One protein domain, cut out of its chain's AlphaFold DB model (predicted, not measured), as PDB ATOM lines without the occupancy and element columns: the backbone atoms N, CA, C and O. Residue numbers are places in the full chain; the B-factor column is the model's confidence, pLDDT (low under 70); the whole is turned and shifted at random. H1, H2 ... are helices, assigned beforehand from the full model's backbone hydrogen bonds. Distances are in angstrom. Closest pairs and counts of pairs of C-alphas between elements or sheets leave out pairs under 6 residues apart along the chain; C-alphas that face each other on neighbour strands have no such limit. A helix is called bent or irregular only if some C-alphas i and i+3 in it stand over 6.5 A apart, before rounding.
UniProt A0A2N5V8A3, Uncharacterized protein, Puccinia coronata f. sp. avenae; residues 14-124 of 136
ATOM      1  N   GLN A  14     224.206 175.494 143.898       71.38
ATOM      2  CA  GLN A  14     224.379 176.918 143.660       71.38
ATOM      3  C   GLN A  14     223.016 177.631 143.671       71.38
ATOM      4  O   GLN A  14     222.090 177.241 142.962       71.38
ATOM      5  N   LEU A  15     222.890 178.692 144.470       76.56
ATOM      6  CA  LEU A  15     221.703 179.545 144.480       76.56
ATOM      7  C   LEU A  15     221.677 180.399 143.197       76.56
ATOM      8  O   LEU A  15     222.642 181.109 142.924       76.56
ATOM      9  N   GLN A  16     220.592 180.332 142.423       82.38
ATOM     10  CA  GLN A  16     220.383 181.116 141.199       82.38
ATOM     11  C   GLN A  16     219.351 182.224 141.450       82.38
ATOM     12  O   GLN A  16     218.497 182.090 142.332       82.38
ATOM     13  N   GLN A  17     219.372 183.293 140.650       83.31
ATOM     14  CA  GLN A  17     218.424 184.414 140.727       83.31
ATOM     15  C   GLN A  17     216.987 183.930 140.578       83.31
ATOM     16  O   GLN A  17     216.083 184.423 141.254       83.31
ATOM     17  N   GLN A  18     216.773 182.929 139.724       84.69
ATOM     18  CA  GLN A  18     215.467 182.312 139.527       84.69
ATOM     19  C   GLN A  18     214.902 181.756 140.837       84.69
ATOM     20  O   GLN A  18     213.744 182.017 141.151       84.69
ATOM     21  N   HIS A  19     215.725 181.085 141.651       86.69
ATOM     22  CA  HIS A  19     215.299 180.558 142.949       86.69
ATOM     23  C   HIS A  19     214.874 181.680 143.903       86.69
ATOM     24  O   HIS A  19     213.843 181.559 144.562       86.69
ATOM     25  N   ILE A  20     215.613 182.794 143.936       88.44
ATOM     26  CA  ILE A  20     215.264 183.966 144.751       88.44
ATOM     27  C   ILE A  20     213.927 184.558 144.306       88.44
ATOM     28  O   ILE A  20     213.053 184.767 145.143       88.44
ATOM     29  N   ARG A  21     213.732 184.757 142.998       89.25
ATOM     30  CA  ARG A  21     212.475 185.287 142.447       89.25
ATOM     31  C   ARG A  21     211.293 184.358 142.721       89.25
ATOM     32  O   ARG A  21     210.206 184.820 143.051       89.25
ATOM     33  N   THR A  22     211.486 183.043 142.604       91.56
ATOM     34  CA  THR A  22     210.449 182.059 142.947       91.56
ATOM     35  C   THR A  22     210.112 182.101 144.436       91.56
ATOM     36  O   THR A  22     208.936 182.026 144.798       91.56
ATOM     37  N   LEU A  23     211.118 182.240 145.302       92.81
ATOM     38  CA  LEU A  23     210.910 182.354 146.740       92.81
ATOM     39  C   LEU A  23     210.143 183.636 147.088       92.81
ATOM     40  O   LEU A  23     209.149 183.570 147.807       92.81
ATOM     41  N   GLU A  24     210.551 184.774 146.535       93.94
ATOM     42  CA  GLU A  24     209.877 186.064 146.700       93.94
ATOM     43  C   GLU A  24     208.414 186.002 146.251       93.94
ATOM     44  O   GLU A  24     207.511 186.299 147.036       93.94
ATOM     45  N   ALA A  25     208.158 185.492 145.043       93.44
ATOM     46  CA  ALA A  25     206.802 185.300 144.537       93.44
ATOM     47  C   ALA A  25     205.965 184.382 145.447       93.44
ATOM     48  O   ALA A  25     204.764 184.593 145.617       93.44
ATOM     49  N   SER A  26     206.589 183.376 146.070       95.06
ATOM     50  CA  SER A  26     205.913 182.488 147.023       95.06
ATOM     51  C   SER A  26     205.540 183.212 148.320       95.06
ATOM     52  O   SER A  26     204.440 183.007 148.837       95.06
ATOM     53  N   TYR A  27     206.404 184.098 148.822       96.25
ATOM     54  CA  TYR A  27     206.113 184.963 149.967       96.25
ATOM     55  C   TYR A  27     204.981 185.947 149.675       96.25
ATOM     56  O   TYR A  27     204.076 186.102 150.498       96.25
ATOM     57  N   GLU A  28     205.003 186.596 148.511       95.06
ATOM     58  CA  GLU A  28     203.927 187.493 148.092       95.06
ATOM     59  C   GLU A  28     202.611 186.728 147.967       95.06
ATOM     60  O   GLU A  28     201.612 187.118 148.572       95.06
ATOM     61  N   ALA A  29     202.615 185.583 147.283       94.94
ATOM     62  CA  ALA A  29     201.434 184.741 147.144       94.94
ATOM     63  C   ALA A  29     200.889 184.276 148.506       94.94
ATOM     64  O   ALA A  29     199.679 184.310 148.725       94.94
ATOM     65  N   ALA A  30     201.753 183.872 149.442       95.62
ATOM     66  CA  ALA A  30     201.346 183.504 150.796       95.62
ATOM     67  C   ALA A  30     200.773 184.700 151.576       95.62
ATOM     68  O   ALA A  30     199.754 184.560 152.249       95.62
ATOM     69  N   SER A  31     201.364 185.889 151.429       96.50
ATOM     70  CA  SER A  31     200.882 187.129 152.052       96.50
ATOM     71  C   SER A  31     199.495 187.528 151.537       96.50
ATOM     72  O   SER A  31     198.613 187.881 152.316       96.50
ATOM     73  N   GLN A  32     199.254 187.396 150.230       94.94
ATOM     74  CA  GLN A  32     197.956 187.696 149.615       94.94
ATOM     75  C   GLN A  32     196.849 186.705 150.009       94.94
ATOM     76  O   GLN A  32     195.668 187.010 149.867       94.94
ATOM     77  N   ARG A  33     197.203 185.523 150.530       94.44
ATOM     78  CA  ARG A  33     196.232 184.513 150.980       94.44
ATOM     79  C   ARG A  33     195.619 184.817 152.344       94.44
ATOM     80  O   ARG A  33     194.655 184.146 152.701       94.44
ATOM     81  N   PHE A  34     196.136 185.779 153.103       95.12
ATOM     82  CA  PHE A  34     195.519 186.168 154.369       95.12
ATOM     83  C   PHE A  34     194.154 186.826 154.137       95.12
ATOM     84  O   PHE A  34     194.013 187.741 153.319       95.12
ATOM     85  N   GLY A  35     193.153 186.376 154.897       90.75
ATOM     86  CA  GLY A  35     191.826 186.992 154.918       90.75
ATOM     87  C   GLY A  35     191.863 188.386 155.547       90.75
ATOM     88  O   GLY A  35     191.226 189.313 155.050       90.75
ATOM     89  N   SER A  36     192.680 188.578 156.584       91.50
ATOM     90  CA  SER A  36     192.859 189.880 157.235       91.50
ATOM     91  C   SER A  36     193.651 190.864 156.368       91.50
ATOM     92  O   SER A  36     194.786 190.577 155.976       91.50
ATOM     93  N   TYR A  37     193.094 192.062 156.149       91.44
ATOM     94  CA  TYR A  37     193.795 193.181 155.506       91.44
ATOM     95  C   TYR A  37     195.128 193.505 156.181       91.44
ATOM     96  O   TYR A  37     196.158 193.579 155.514       91.44
ATOM     97  N   ASN A  38     195.125 193.625 157.511       91.88
ATOM     98  CA  ASN A  38     196.319 193.995 158.268       91.88
ATOM     99  C   ASN A  38     197.456 192.993 158.051       91.88
ATOM    100  O   ASN A  38     198.598 193.398 157.848       91.88
ATOM    101  N   PHE A  39     197.153 191.691 158.060       94.88
ATOM    102  CA  PHE A  39     198.165 190.663 157.817       94.88
ATOM    103  C   PHE A  39     198.636 190.651 156.368       94.88
ATOM    104  O   PHE A  39     199.841 190.579 156.141       94.88
ATOM    105  N   ARG A  40     197.727 190.793 155.401       94.94
ATOM    106  CA  ARG A  40     198.084 190.871 153.981       94.94
ATOM    107  C   ARG A  40     199.075 192.001 153.708       94.94
ATOM    108  O   ARG A  40     200.144 191.750 153.155       94.94
ATOM    109  N   GLU A  41     198.776 193.211 154.175       94.56
ATOM    110  CA  GLU A  41     199.651 194.375 153.995       94.56
ATOM    111  C   GLU A  41     200.949 194.270 154.800       94.56
ATOM    112  O   GLU A  41     202.033 194.558 154.283       94.56
ATOM    113  N   TYR A  42     200.872 193.820 156.057       96.06
ATOM    114  CA  TYR A  42     202.052 193.648 156.902       96.06
ATOM    115  C   TYR A  42     203.039 192.655 156.288       96.06
ATOM    116  O   TYR A  42     204.223 192.973 156.159       96.06
ATOM    117  N   PHE A  43     202.568 191.469 155.893       96.62
ATOM    118  CA  PHE A  43     203.435 190.434 155.341       96.62
ATOM    119  C   PHE A  43     203.914 190.773 153.930       96.62
ATOM    120  O   PHE A  43     205.080 190.522 153.640       96.62
ATOM    121  N   ALA A  44     203.110 191.454 153.103       95.06
ATOM    122  CA  ALA A  44     203.575 191.963 151.812       95.06
ATOM    123  C   ALA A  44     204.701 192.998 151.983       95.06
ATOM    124  O   ALA A  44     205.721 192.938 151.297       95.06
ATOM    125  N   ARG A  45     204.568 193.926 152.939       95.25
ATOM    126  CA  ARG A  45     205.638 194.882 153.264       95.25
ATOM    127  C   ARG A  45     206.872 194.182 153.827       95.25
ATOM    128  O   ARG A  45     207.985 194.531 153.447       95.25
ATOM    129  N   LYS A  46     206.683 193.202 154.714       95.62
ATOM    130  CA  LYS A  46     207.778 192.422 155.303       95.62
ATOM    131  C   LYS A  46     208.529 191.617 154.240       95.62
ATOM    132  O   LYS A  46     209.752 191.557 154.307       95.62
ATOM    133  N   ALA A  47     207.823 191.041 153.265       94.94
ATOM    134  CA  ALA A  47     208.422 190.354 152.125       94.94
ATOM    135  C   ALA A  47     209.306 191.317 151.324       94.94
ATOM    136  O   ALA A  47     210.506 191.074 151.230       94.94
ATOM    137  N   ARG A  48     208.766 192.467 150.889       92.50
ATOM    138  CA  ARG A  48     209.551 193.506 150.195       92.50
ATOM    139  C   ARG A  48     210.783 193.919 150.993       92.50
ATOM    140  O   ARG A  48     211.891 193.858 150.494       92.50
ATOM    141  N   GLN A  49     210.629 194.221 152.282       93.50
ATOM    142  CA  GLN A  49     211.763 194.573 153.139       93.50
ATOM    143  C   GLN A  49     212.840 193.469 153.185       93.50
ATOM    144  O   GLN A  49     214.040 193.743 153.180       93.50
ATOM    145  N   LYS A  50     212.427 192.200 153.238       93.38
ATOM    146  CA  LYS A  50     213.336 191.052 153.286       93.38
ATOM    147  C   LYS A  50     214.129 190.898 151.979       93.38
ATOM    148  O   LYS A  50     215.342 190.711 152.042       93.38
ATOM    149  N   PHE A  51     213.480 191.006 150.821       91.81
ATOM    150  CA  PHE A  51     214.133 190.823 149.519       91.81
ATOM    151  C   PHE A  51     214.831 192.091 149.000       91.81
ATOM    152  O   PHE A  51     215.928 191.988 148.458       91.81
ATOM    153  N   ASP A  52     214.286 193.279 149.258       88.56
ATOM    154  CA  ASP A  52     214.845 194.551 148.779       88.56
ATOM    155  C   ASP A  52     215.934 195.107 149.705       88.56
ATOM    156  O   ASP A  52     216.888 195.731 149.243       88.56
ATOM    157  N   GLU A  53     215.819 194.913 151.026       87.44
ATOM    158  CA  GLU A  53     216.771 195.493 151.982       87.44
ATOM    159  C   GLU A  53     217.715 194.459 152.587       87.44
ATOM    160  O   GLU A  53     218.915 194.718 152.693       87.44
ATOM    161  N   GLN A  54     217.200 193.312 153.046       90.62
ATOM    162  CA  GLN A  54     218.030 192.347 153.776       90.62
ATOM    163  C   GLN A  54     218.904 191.526 152.833       90.62
ATOM    164  O   GLN A  54     220.100 191.396 153.090       90.62
ATOM    165  N   LEU A  55     218.344 191.004 151.741       88.62
ATOM    166  CA  LEU A  55     219.087 190.172 150.794       88.62
ATOM    167  C   LEU A  55     220.323 190.899 150.215       88.62
ATOM    168  O   LEU A  55     221.414 190.335 150.321       88.62
ATOM    169  N   PRO A  56     220.245 192.155 149.730       85.12
ATOM    170  CA  PRO A  56     221.437 192.892 149.308       85.12
ATOM    171  C   PRO A  56     222.490 193.057 150.413       85.12
ATOM    172  O   PRO A  56     223.691 192.948 150.164       85.12
ATOM    173  N   ARG A  57     222.070 193.243 151.671       85.31
ATOM    174  CA  ARG A  57     223.007 193.313 152.806       85.31
ATOM    175  C   ARG A  57     223.718 191.984 153.042       85.31
ATOM    176  O   ARG A  57     224.917 191.995 153.309       85.31
ATOM    177  N   VAL A  58     223.015 190.854 152.921       86.56
ATOM    178  CA  VAL A  58     223.619 189.511 153.027       86.56
ATOM    179  C   VAL A  58     224.624 189.280 151.896       86.56
ATOM    180  O   VAL A  58     225.709 188.750 152.133       86.56
ATOM    181  N   LEU A  59     224.303 189.760 150.694       82.19
ATOM    182  CA  LEU A  59     225.188 189.732 149.528       82.19
ATOM    183  C   LEU A  59     226.330 190.767 149.604       82.19
ATOM    184  O   LEU A  59     227.226 190.774 148.762       82.19
ATOM    185  N   GLY A  60     226.349 191.637 150.617       74.88
ATOM    186  CA  GLY A  60     227.384 192.652 150.796       74.88
ATOM    187  C   GLY A  60     227.322 193.808 149.793       74.88
ATOM    188  O   GLY A  60     228.263 194.600 149.734       74.88
ATOM    189  N   CYS A  61     226.238 193.953 149.022       65.50
ATOM    190  CA  CYS A  61     225.990 195.162 148.245       65.50
ATOM    191  C   CYS A  61     225.499 196.264 149.193       65.50
ATOM    192  O   CYS A  61     224.311 196.455 149.441       65.50
ATOM    193  N   THR A  62     226.447 197.003 149.769       56.34
ATOM    194  CA  THR A  62     226.142 198.235 150.494       56.34
ATOM    195  C   THR A  62     225.592 199.267 149.518       56.34
ATOM    196  O   THR A  62     226.177 199.505 148.464       56.34
ATOM    197  N   ASN A  63     224.480 199.879 149.909       54.25
ATOM    198  CA  ASN A  63     223.711 200.901 149.209       54.25
ATOM    199  C   ASN A  63     224.596 201.955 148.496       54.25
ATOM    200  O   ASN A  63     224.932 202.990 149.072       54.25
ATOM    201  N   LYS A  64     224.956 201.736 147.224       47.78
ATOM    202  CA  LYS A  64     225.349 202.834 146.333       47.78
ATOM    203  C   LYS A  64     224.042 203.532 145.978       47.78
ATOM    204  O   LYS A  64     223.317 203.078 145.097       47.78
ATOM    205  N   LYS A  65     223.696 204.581 146.735       49.28
ATOM    206  CA  LYS A  65     222.589 205.487 146.405       49.28
ATOM    207  C   LYS A  65     222.929 206.212 145.104       49.28
ATOM    208  O   LYS A  65     223.378 207.351 145.100       49.28
ATOM    209  N   ASN A  66     222.721 205.521 143.996       52.84
ATOM    210  CA  ASN A  66     222.609 206.115 142.686       52.84
ATOM    211  C   ASN A  66     221.100 206.181 142.467       52.84
ATOM    212  O   ASN A  66     220.472 205.145 142.264       52.84
ATOM    213  N   ASN A  67     220.517 207.373 142.597       56.22
ATOM    214  CA  ASN A  67     219.080 207.607 142.809       56.22
ATOM    215  C   ASN A  67     218.118 207.059 141.731       56.22
ATOM    216  O   ASN A  67     216.918 207.267 141.851       56.22
ATOM    217  N   ASN A  68     218.605 206.343 140.712       54.41
ATOM    218  CA  ASN A  68     217.819 205.955 139.542       54.41
ATOM    219  C   ASN A  68     217.815 204.449 139.223       54.41
ATOM    220  O   ASN A  68     217.120 204.060 138.291       54.41
ATOM    221  N   ASN A  69     218.520 203.587 139.970       54.75
ATOM    222  CA  ASN A  69     218.551 202.150 139.667       54.75
ATOM    223  C   ASN A  69     218.055 201.319 140.853       54.75
ATOM    224  O   ASN A  69     218.764 201.133 141.839       54.75
ATOM    225  N   HIS A  70     216.843 200.778 140.724       51.59
ATOM    226  CA  HIS A  70     216.379 199.648 141.526       51.59
ATOM    227  C   HIS A  70     217.365 198.491 141.281       51.59
ATOM    228  O   HIS A  70     217.377 197.916 140.192       51.59
ATOM    229  N   HIS A  71     218.264 198.224 142.232       53.59
ATOM    230  CA  HIS A  71     219.337 197.242 142.074       53.59
ATOM    231  C   HIS A  71     218.733 195.836 142.119       53.59
ATOM    232  O   HIS A  71     218.588 195.243 143.185       53.59
ATOM    233  N   LYS A  72     218.306 195.330 140.960       63.25
ATOM    234  CA  LYS A  72     217.820 193.957 140.837       63.25
ATOM    235  C   LYS A  72     218.989 193.019 141.127       63.25
ATOM    236  O   LYS A  72     220.084 193.200 140.607       63.25
ATOM    237  N   VAL A  73     218.772 192.051 142.013       65.94
ATOM    238  CA  VAL A  73     219.764 191.013 142.317       65.94
ATOM    239  C   VAL A  73     219.919 190.158 141.070       65.94
ATOM    240  O   VAL A  73     219.051 189.329 140.829       65.94
ATOM    241  N   ASP A  74     220.955 190.384 140.268       69.69
ATOM    242  CA  ASP A  74     221.206 189.669 139.011       69.69
ATOM    243  C   ASP A  74     222.031 188.391 139.210       69.69
ATOM    244  O   ASP A  74     222.805 188.282 140.163       69.69
ATOM    245  N   ASP A  75     221.868 187.414 138.309       65.94
ATOM    246  CA  ASP A  75     222.618 186.147 138.338       65.94
ATOM    247  C   ASP A  75     224.137 186.374 138.402       65.94
ATOM    248  O   ASP A  75     224.826 185.658 139.124       65.94
ATOM    249  N   GLU A  76     224.647 187.427 137.753       68.00
ATOM    250  CA  GLU A  76     226.057 187.834 137.804       68.00
ATOM    251  C   GLU A  76     226.518 188.230 139.219       68.00
ATOM    252  O   GLU A  76     227.650 187.945 139.608       68.00
ATOM    253  N   LEU A  77     225.647 188.839 140.032       70.38
ATOM    254  CA  LEU A  77     225.954 189.187 141.426       70.38
ATOM    255  C   LEU A  77     226.004 187.946 142.321       70.38
ATOM    256  O   LEU A  77     226.841 187.872 143.220       70.38
ATOM    257  N   LEU A  78     225.128 186.975 142.061       72.25
ATOM    258  CA  LEU A  78     225.093 185.696 142.775       72.25
ATOM    259  C   LEU A  78     226.249 184.782 142.355       72.25
ATOM    260  O   LEU A  78     226.749 184.006 143.169       72.25
ATOM    261  N   SER A  79     226.681 184.885 141.095       65.38
ATOM    262  CA  SER A  79     227.769 184.100 140.521       65.38
ATOM    263  C   SER A  79     229.130 184.780 140.590       65.38
ATOM    264  O   SER A  79     230.104 184.126 140.223       65.38
ATOM    265  N   ARG A  80     229.235 186.055 141.012       63.72
ATOM    266  CA  ARG A  80     230.516 186.769 141.137       63.72
ATOM    267  C   ARG A  80     231.440 185.930 142.013       63.72
ATOM    268  O   ARG A  80     231.293 185.877 143.232       63.72
ATOM    269  N   ALA A  81     232.369 185.252 141.347       44.59
ATOM    270  CA  ALA A  81     232.850 183.912 141.678       44.59
ATOM    271  C   ALA A  81     233.763 183.794 142.911       44.59
ATOM    272  O   ALA A  81     234.451 182.797 143.061       44.59
ATOM    273  N   ASN A  82     233.758 184.778 143.808       53.31
ATOM    274  CA  ASN A  82     234.432 184.744 145.103       53.31
ATOM    275  C   ASN A  82     233.632 185.577 146.121       53.31
ATOM    276  O   ASN A  82     234.155 186.518 146.719       53.31
ATOM    277  N   MET A  83     232.344 185.266 146.330       64.38
ATOM    278  CA  MET A  83     231.766 185.556 147.650       64.38
ATOM    279  C   MET A  83     232.650 184.846 148.676       64.38
ATOM    280  O   MET A  83     232.955 183.664 148.491       64.38
ATOM    281  N   SER A  84     233.081 185.545 149.731       80.50
ATOM    282  CA  SER A  84     233.879 184.887 150.767       80.50
ATOM    283  C   SER A  84     233.105 183.685 151.317       80.50
ATOM    284  O   SER A  84     231.867 183.696 151.338       80.50
ATOM    285  N   THR A  85     233.807 182.641 151.760       83.19
ATOM    286  CA  THR A  85     233.178 181.442 152.343       83.19
ATOM    287  C   THR A  85     232.130 181.821 153.397       83.19
ATOM    288  O   THR A  85     231.026 181.276 153.404       83.19
ATOM    289  N   ASP A  86     232.415 182.860 154.187       84.00
ATOM    290  CA  ASP A  86     231.517 183.412 155.203       84.00
ATOM    291  C   ASP A  86     230.279 184.112 154.625       84.00
ATOM    292  O   ASP A  86     229.198 184.062 155.210       84.00
ATOM    293  N   GLN A  87     230.399 184.824 153.501       83.12
ATOM    294  CA  GLN A  87     229.246 185.419 152.811       83.12
ATOM    295  C   GLN A  87     228.337 184.334 152.235       83.12
ATOM    296  O   GLN A  87     227.118 184.399 152.404       83.12
ATOM    297  N   ARG A  88     228.923 183.294 151.634       83.62
ATOM    298  CA  ARG A  88     228.171 182.143 151.126       83.62
ATOM    299  C   ARG A  88     227.447 181.406 152.252       83.62
ATOM    300  O   ARG A  88     226.269 181.096 152.106       83.62
ATOM    301  N   ALA A  89     228.112 181.173 153.384       85.75
ATOM    302  CA  ALA A  89     227.496 180.554 154.556       85.75
ATOM    303  C   ALA A  89     226.317 181.385 155.092       85.75
ATOM    304  O   ALA A  89     225.246 180.839 155.352       85.75
ATOM    305  N   ARG A  90     226.471 182.715 155.179       88.56
ATOM    306  CA  ARG A  90     225.387 183.632 155.574       88.56
ATOM    307  C   ARG A  90     224.210 183.610 154.601       88.56
ATOM    308  O   ARG A  90     223.069 183.603 155.051       88.56
ATOM    309  N   LEU A  91     224.469 183.565 153.293       87.88
ATOM    310  CA  LEU A  91     223.421 183.464 152.275       87.88
ATOM    311  C   LEU A  91     222.651 182.146 152.380       87.88
ATOM    312  O   LEU A  91     221.424 182.156 152.330       87.88
ATOM    313  N   LEU A  92     223.350 181.025 152.569       86.88
ATOM    314  CA  LEU A  92     222.717 179.716 152.754       86.88
ATOM    315  C   LEU A  92     221.874 179.670 154.032       86.88
ATOM    316  O   LEU A  92     220.742 179.193 153.999       86.88
ATOM    317  N   ALA A  93     222.389 180.216 155.135       90.44
ATOM    318  CA  ALA A  93     221.639 180.322 156.382       90.44
ATOM    319  C   ALA A  93     220.389 181.203 156.218       90.44
ATOM    320  O   ALA A  93     219.302 180.821 156.649       90.44
ATOM    321  N   TRP A  94     220.519 182.352 155.546       93.12
ATOM    322  CA  TRP A  94     219.390 183.231 155.238       93.12
ATOM    323  C   TRP A  94     218.352 182.538 154.349       93.12
ATOM    324  O   TRP A  94     217.154 182.654 154.605       93.12
ATOM    325  N   TRP A  95     218.793 181.792 153.336       91.19
ATOM    326  CA  TRP A  95     217.917 181.032 152.447       91.19
ATOM    327  C   TRP A  95     217.123 179.977 153.217       91.19
ATOM    328  O   TRP A  95     215.897 179.948 153.120       91.19
ATOM    329  N   GLN A  96     217.803 179.168 154.035       91.38
ATOM    330  CA  GLN A  96     217.155 178.126 154.830       91.38
ATOM    331  C   GLN A  96     216.133 178.721 155.805       91.38
ATOM    332  O   GLN A  96     214.981 178.294 155.824       91.38
ATOM    333  N   ALA A  97     216.511 179.779 156.529       94.25
ATOM    334  CA  ALA A  97     215.594 180.486 157.418       94.25
ATOM    335  C   ALA A  97     214.381 181.062 156.667       94.25
ATOM    336  O   ALA A  97     213.271 181.088 157.193       94.25
ATOM    337  N   SER A  98     214.569 181.504 155.420       94.75
ATOM    338  CA  SER A  98     213.480 182.021 154.586       94.75
ATOM    339  C   SER A  98     212.520 180.919 154.126       94.75
ATOM    340  O   SER A  98     211.316 181.143 154.043       94.75
ATOM    341  N   LEU A  99     213.010 179.706 153.871       94.00
ATOM    342  CA  LEU A  99     212.137 178.560 153.601       94.00
ATOM    343  C   LEU A  99     211.299 178.190 154.830       94.00
ATOM    344  O   LEU A  99     210.091 177.967 154.709       94.00
ATOM    345  N   ASP A 100     211.916 178.180 156.011       94.81
ATOM    346  CA  ASP A 100     211.229 177.857 157.263       94.81
ATOM    347  C   ASP A 100     210.158 178.907 157.600       94.81
ATOM    348  O   ASP A 100     209.011 178.572 157.921       94.81
ATOM    349  N   GLU A 101     210.494 180.190 157.454       95.69
ATOM    350  CA  GLU A 101     209.554 181.299 157.599       95.69
ATOM    351  C   GLU A 101     208.402 181.229 156.589       95.69
ATOM    352  O   GLU A 101     207.251 181.449 156.974       95.69
ATOM    353  N   LEU A 102     208.677 180.910 155.318       95.81
ATOM    354  CA  LEU A 102     207.639 180.735 154.302       95.81
ATOM    355  C   LEU A 102     206.669 179.621 154.706       95.81
ATOM    356  O   LEU A 102     205.455 179.805 154.627       95.81
ATOM    357  N   ALA A 103     207.180 178.493 155.203       94.56
ATOM    358  CA  ALA A 103     206.341 177.388 155.650       94.56
ATOM    359  C   ALA A 103     205.437 177.794 156.830       94.56
ATOM    360  O   ALA A 103     204.268 177.397 156.889       94.56
ATOM    361  N   VAL A 104     205.948 178.604 157.765       96.06
ATOM    362  CA  VAL A 104     205.145 179.191 158.852       96.06
ATOM    363  C   VAL A 104     204.089 180.147 158.295       96.06
ATOM    364  O   VAL A 104     202.920 180.042 158.670       96.06
ATOM    365  N   LEU A 105     204.472 181.043 157.383       95.81
ATOM    366  CA  LEU A 105     203.585 182.028 156.761       95.81
ATOM    367  C   LEU A 105     202.426 181.355 156.017       95.81
ATOM    368  O   LEU A 105     201.273 181.747 156.180       95.81
ATOM    369  N   GLU A 106     202.710 180.303 155.248       95.12
ATOM    370  CA  GLU A 106     201.692 179.524 154.547       95.12
ATOM    371  C   GLU A 106     200.691 178.893 155.521       95.12
ATOM    372  O   GLU A 106     199.482 179.033 155.322       95.12
ATOM    373  N   ARG A 107     201.161 178.247 156.598       95.94
ATOM    374  CA  ARG A 107     200.274 177.670 157.625       95.94
ATOM    375  C   ARG A 107     199.427 178.741 158.307       95.94
ATOM    376  O   ARG A 107     198.219 178.562 158.449       95.94
ATOM    377  N   ALA A 108     200.033 179.869 158.668       95.50
ATOM    378  CA  ALA A 108     199.330 180.995 159.272       95.50
ATOM    379  C   ALA A 108     198.259 181.573 158.333       95.50
ATOM    380  O   ALA A 108     197.150 181.865 158.781       95.50
ATOM    381  N   SER A 109     198.546 181.667 157.030       95.31
ATOM    382  CA  SER A 109     197.582 182.141 156.029       95.31
ATOM    383  C   SER A 109     196.359 181.226 155.931       95.31
ATOM    384  O   SER A 109     195.233 181.705 155.812       95.31
ATOM    385  N   ILE A 110     196.563 179.908 156.038       94.44
ATOM    386  CA  ILE A 110     195.480 178.920 156.018       94.44
ATOM    387  C   ILE A 110     194.622 179.072 157.276       94.44
ATOM    388  O   ILE A 110     193.407 179.215 157.165       94.44
ATOM    389  N   MET A 111     195.245 179.117 158.456       94.38
ATOM    390  CA  MET A 111     194.524 179.271 159.724       94.38
ATOM    391  C   MET A 111     193.742 180.583 159.790       94.38
ATOM    392  O   MET A 111     192.600 180.595 160.236       94.38
ATOM    393  N   ASN A 112     194.314 181.680 159.290       94.56
ATOM    394  CA  ASN A 112     193.626 182.964 159.261       94.56
ATOM    395  C   ASN A 112     192.365 182.949 158.384       94.56
ATOM    396  O   ASN A 112     191.417 183.658 158.694       94.56
ATOM    397  N   ARG A 113     192.339 182.144 157.315       92.00
ATOM    398  CA  ARG A 113     191.128 181.961 156.500       92.00
ATOM    399  C   ARG A 113     190.102 181.052 157.167       92.00
ATOM    400  O   ARG A 113     188.913 181.282 157.000       92.00
ATOM    401  N   LEU A 114     190.547 180.022 157.890       94.44
ATOM    402  CA  LEU A 114     189.640 179.138 158.633       94.44
ATOM    403  C   LEU A 114     188.908 179.891 159.751       94.44
ATOM    404  O   LEU A 114     187.746 179.610 160.017       94.44
ATOM    405  N   PHE A 115     189.580 180.866 160.363       92.06
ATOM    406  CA  PHE A 115     189.043 181.708 161.430       92.06
ATOM    407  C   PHE A 115     189.014 183.178 160.998       92.06
ATOM    408  O   PHE A 115     189.657 184.040 161.600       92.06
ATOM    409  N   GLU A 116     188.307 183.453 159.901       87.06
ATOM    410  CA  GLU A 116     188.209 184.797 159.338       87.06
ATOM    411  C   GLU A 116     187.261 185.684 160.160       87.06
ATOM    412  O   GLU A 116     186.129 185.312 160.469       87.06
ATOM    413  N   ALA A 117     187.735 186.878 160.515       85.69
ATOM    414  CA  ALA A 117     186.940 187.902 161.184       85.69
ATOM    415  C   ALA A 117     186.218 188.801 160.159       85.69
ATOM    416  O   ALA A 117     186.640 188.864 158.997       85.69
ATOM    417  N   PRO A 118     185.172 189.546 160.570       86.31
ATOM    418  CA  PRO A 118     184.546 190.551 159.720       86.31
ATOM    419  C   PRO A 118     185.566 191.533 159.134       86.31
ATOM    420  O   PRO A 118     186.520 191.944 159.799       86.31
ATOM    421  N   LYS A 119     185.352 191.906 157.870       88.19
ATOM    422  CA  LYS A 119     186.238 192.809 157.128       88.19
ATOM    423  C   LYS A 119     186.244 194.202 157.735       88.19
ATOM    424  O   LYS A 119     185.224 194.678 158.235       88.19
ATOM    425  N   LEU A 120     187.392 194.869 157.649       85.50
ATOM    426  CA  LEU A 120     187.501 196.251 158.103       85.50
ATOM    427  C   LEU A 120     186.684 197.172 157.190       85.50
ATOM    428  O   LEU A 120     186.547 196.920 155.995       85.50
ATOM    429  N   VAL A 121     186.206 198.293 157.734       85.12
ATOM    430  CA  VAL A 121     185.460 199.322 156.979       85.12
ATOM    431  C   VAL A 121     186.237 199.782 155.737       85.12
ATOM    432  O   VAL A 121     185.665 199.983 154.671       85.12
ATOM    433  N   VAL A 122     187.564 199.872 155.852       83.81
ATOM    434  CA  VAL A 122     188.460 200.271 154.757       83.81
ATOM    435  C   VAL A 122     188.511 199.268 153.600       83.81
ATOM    436  O   VAL A 122     188.873 199.649 152.492       83.81
ATOM    437  N   GLU A 123     188.127 198.008 153.818       80.06
ATOM    438  CA  GLU A 123     188.061 196.988 152.762       80.06
ATOM    439  C   GLU A 123     186.781 197.100 151.920       80.06
ATOM    440  O   GLU A 123     186.719 196.538 150.829       80.06
ATOM    441  N   GLN A 124     185.764 197.815 152.413       67.56
ATOM    442  CA  GLN A 124     184.471 197.982 151.741       67.56
ATOM    443  C   GLN A 124     184.413 199.205 150.825       67.56
ATOM    444  O   GLN A 124     183.432 199.371 150.102       67.56
TER     445      GLN A 124
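Overview. This is residues 14 to 124 of the 136 residues of an uncharacterized protein of Puccinia coronata f. sp. avenae (UniProt A0A2N5V8A3). What shape is this? Three long helices, H1, H2 and H4, lie side by side in a triangle as a loose up-and-down bundle, each running against the one before it; H1 and H2 form a hairpin, and the longer H4 runs along it. Near one end of the bundle, the chain from H2 to the short H3 makes a long loop whose residues 64 to 69 stick out. What are its make-up and size? The printed part has 111 residues with four named helices, in the order H1, H2, H3, H4, and no named strand, and its class is all helix. It is loose, with a radius of gyration of the C-alphas of 16.5 A, and elongated, spanning 52 by 32 by 19 A.

Arrangement. What touches the longest helix? H4, residues 85 to 114, touches H1, residues 17 to 32, with its residues 99 to 109 alone; their closest C-alphas, of Ala 30 and Glu 106, are 5.5 A apart, and they run the same way at a shallow tilt of 25 degrees. H4 touches H2, residues 37 to 58, with residues 87 to 94 alone, and H2 touches it with Val 58 alone, whose C-alpha is 6.1 A from that of Leu 91, the closest pair; they run opposite ways at a shallow tilt of 6 degrees. How do H1 and H2 stand? They touch as a helical hairpin, opposite ways at a shallow tilt of 20 degrees, and their closest C-alphas, of Ser 31 and Arg 40, are 5.1 A apart. Where is the short helix? H3, residues 75 to 79, is close to but not clearly touching H1, with the C-alphas of Gln 17 and Asp 75, the closest, 5.1 A apart; H3 is apart from H2 and from H4. What do the backbones show? Every O i to N i+4 pair is within hydrogen-bond range in H1, H3 and H4, and 15 of 18 are in H2.

Along the chain. Where does H4 run? Its 44.1 A go from C-alpha 85 at (233.178, 181.442, 152.343) to C-alpha 114 at (189.640, 179.138, 158.633). How long are the others? H1 begins with C-alpha 17 at (218.424, 184.414, 140.727) and measures 22.6 A, H2 30.2 A and H3 6.0 A. Is H2 straight? It has a kink of 27 degrees near residue 51; it is neither bent nor irregular, but only just, as C-alphas 52 and 55 are 6.4 A apart.

Size, cuts and confidence. How far does it reach? The two C-alphas farthest apart, of Asn 82 and Val 121, are 52.5 A apart, and the printed part has no cut. Which link is long? H2 to H3, residues 59 to 74, is a long link, and its residues 64 to 69 stand free; the links H1 to H2 and H3 to H4 are tight. Where is confidence low? The mean pLDDT of the printed part is 83.8, and residues 61 to 76, 79 to 83 and 124 are under 70.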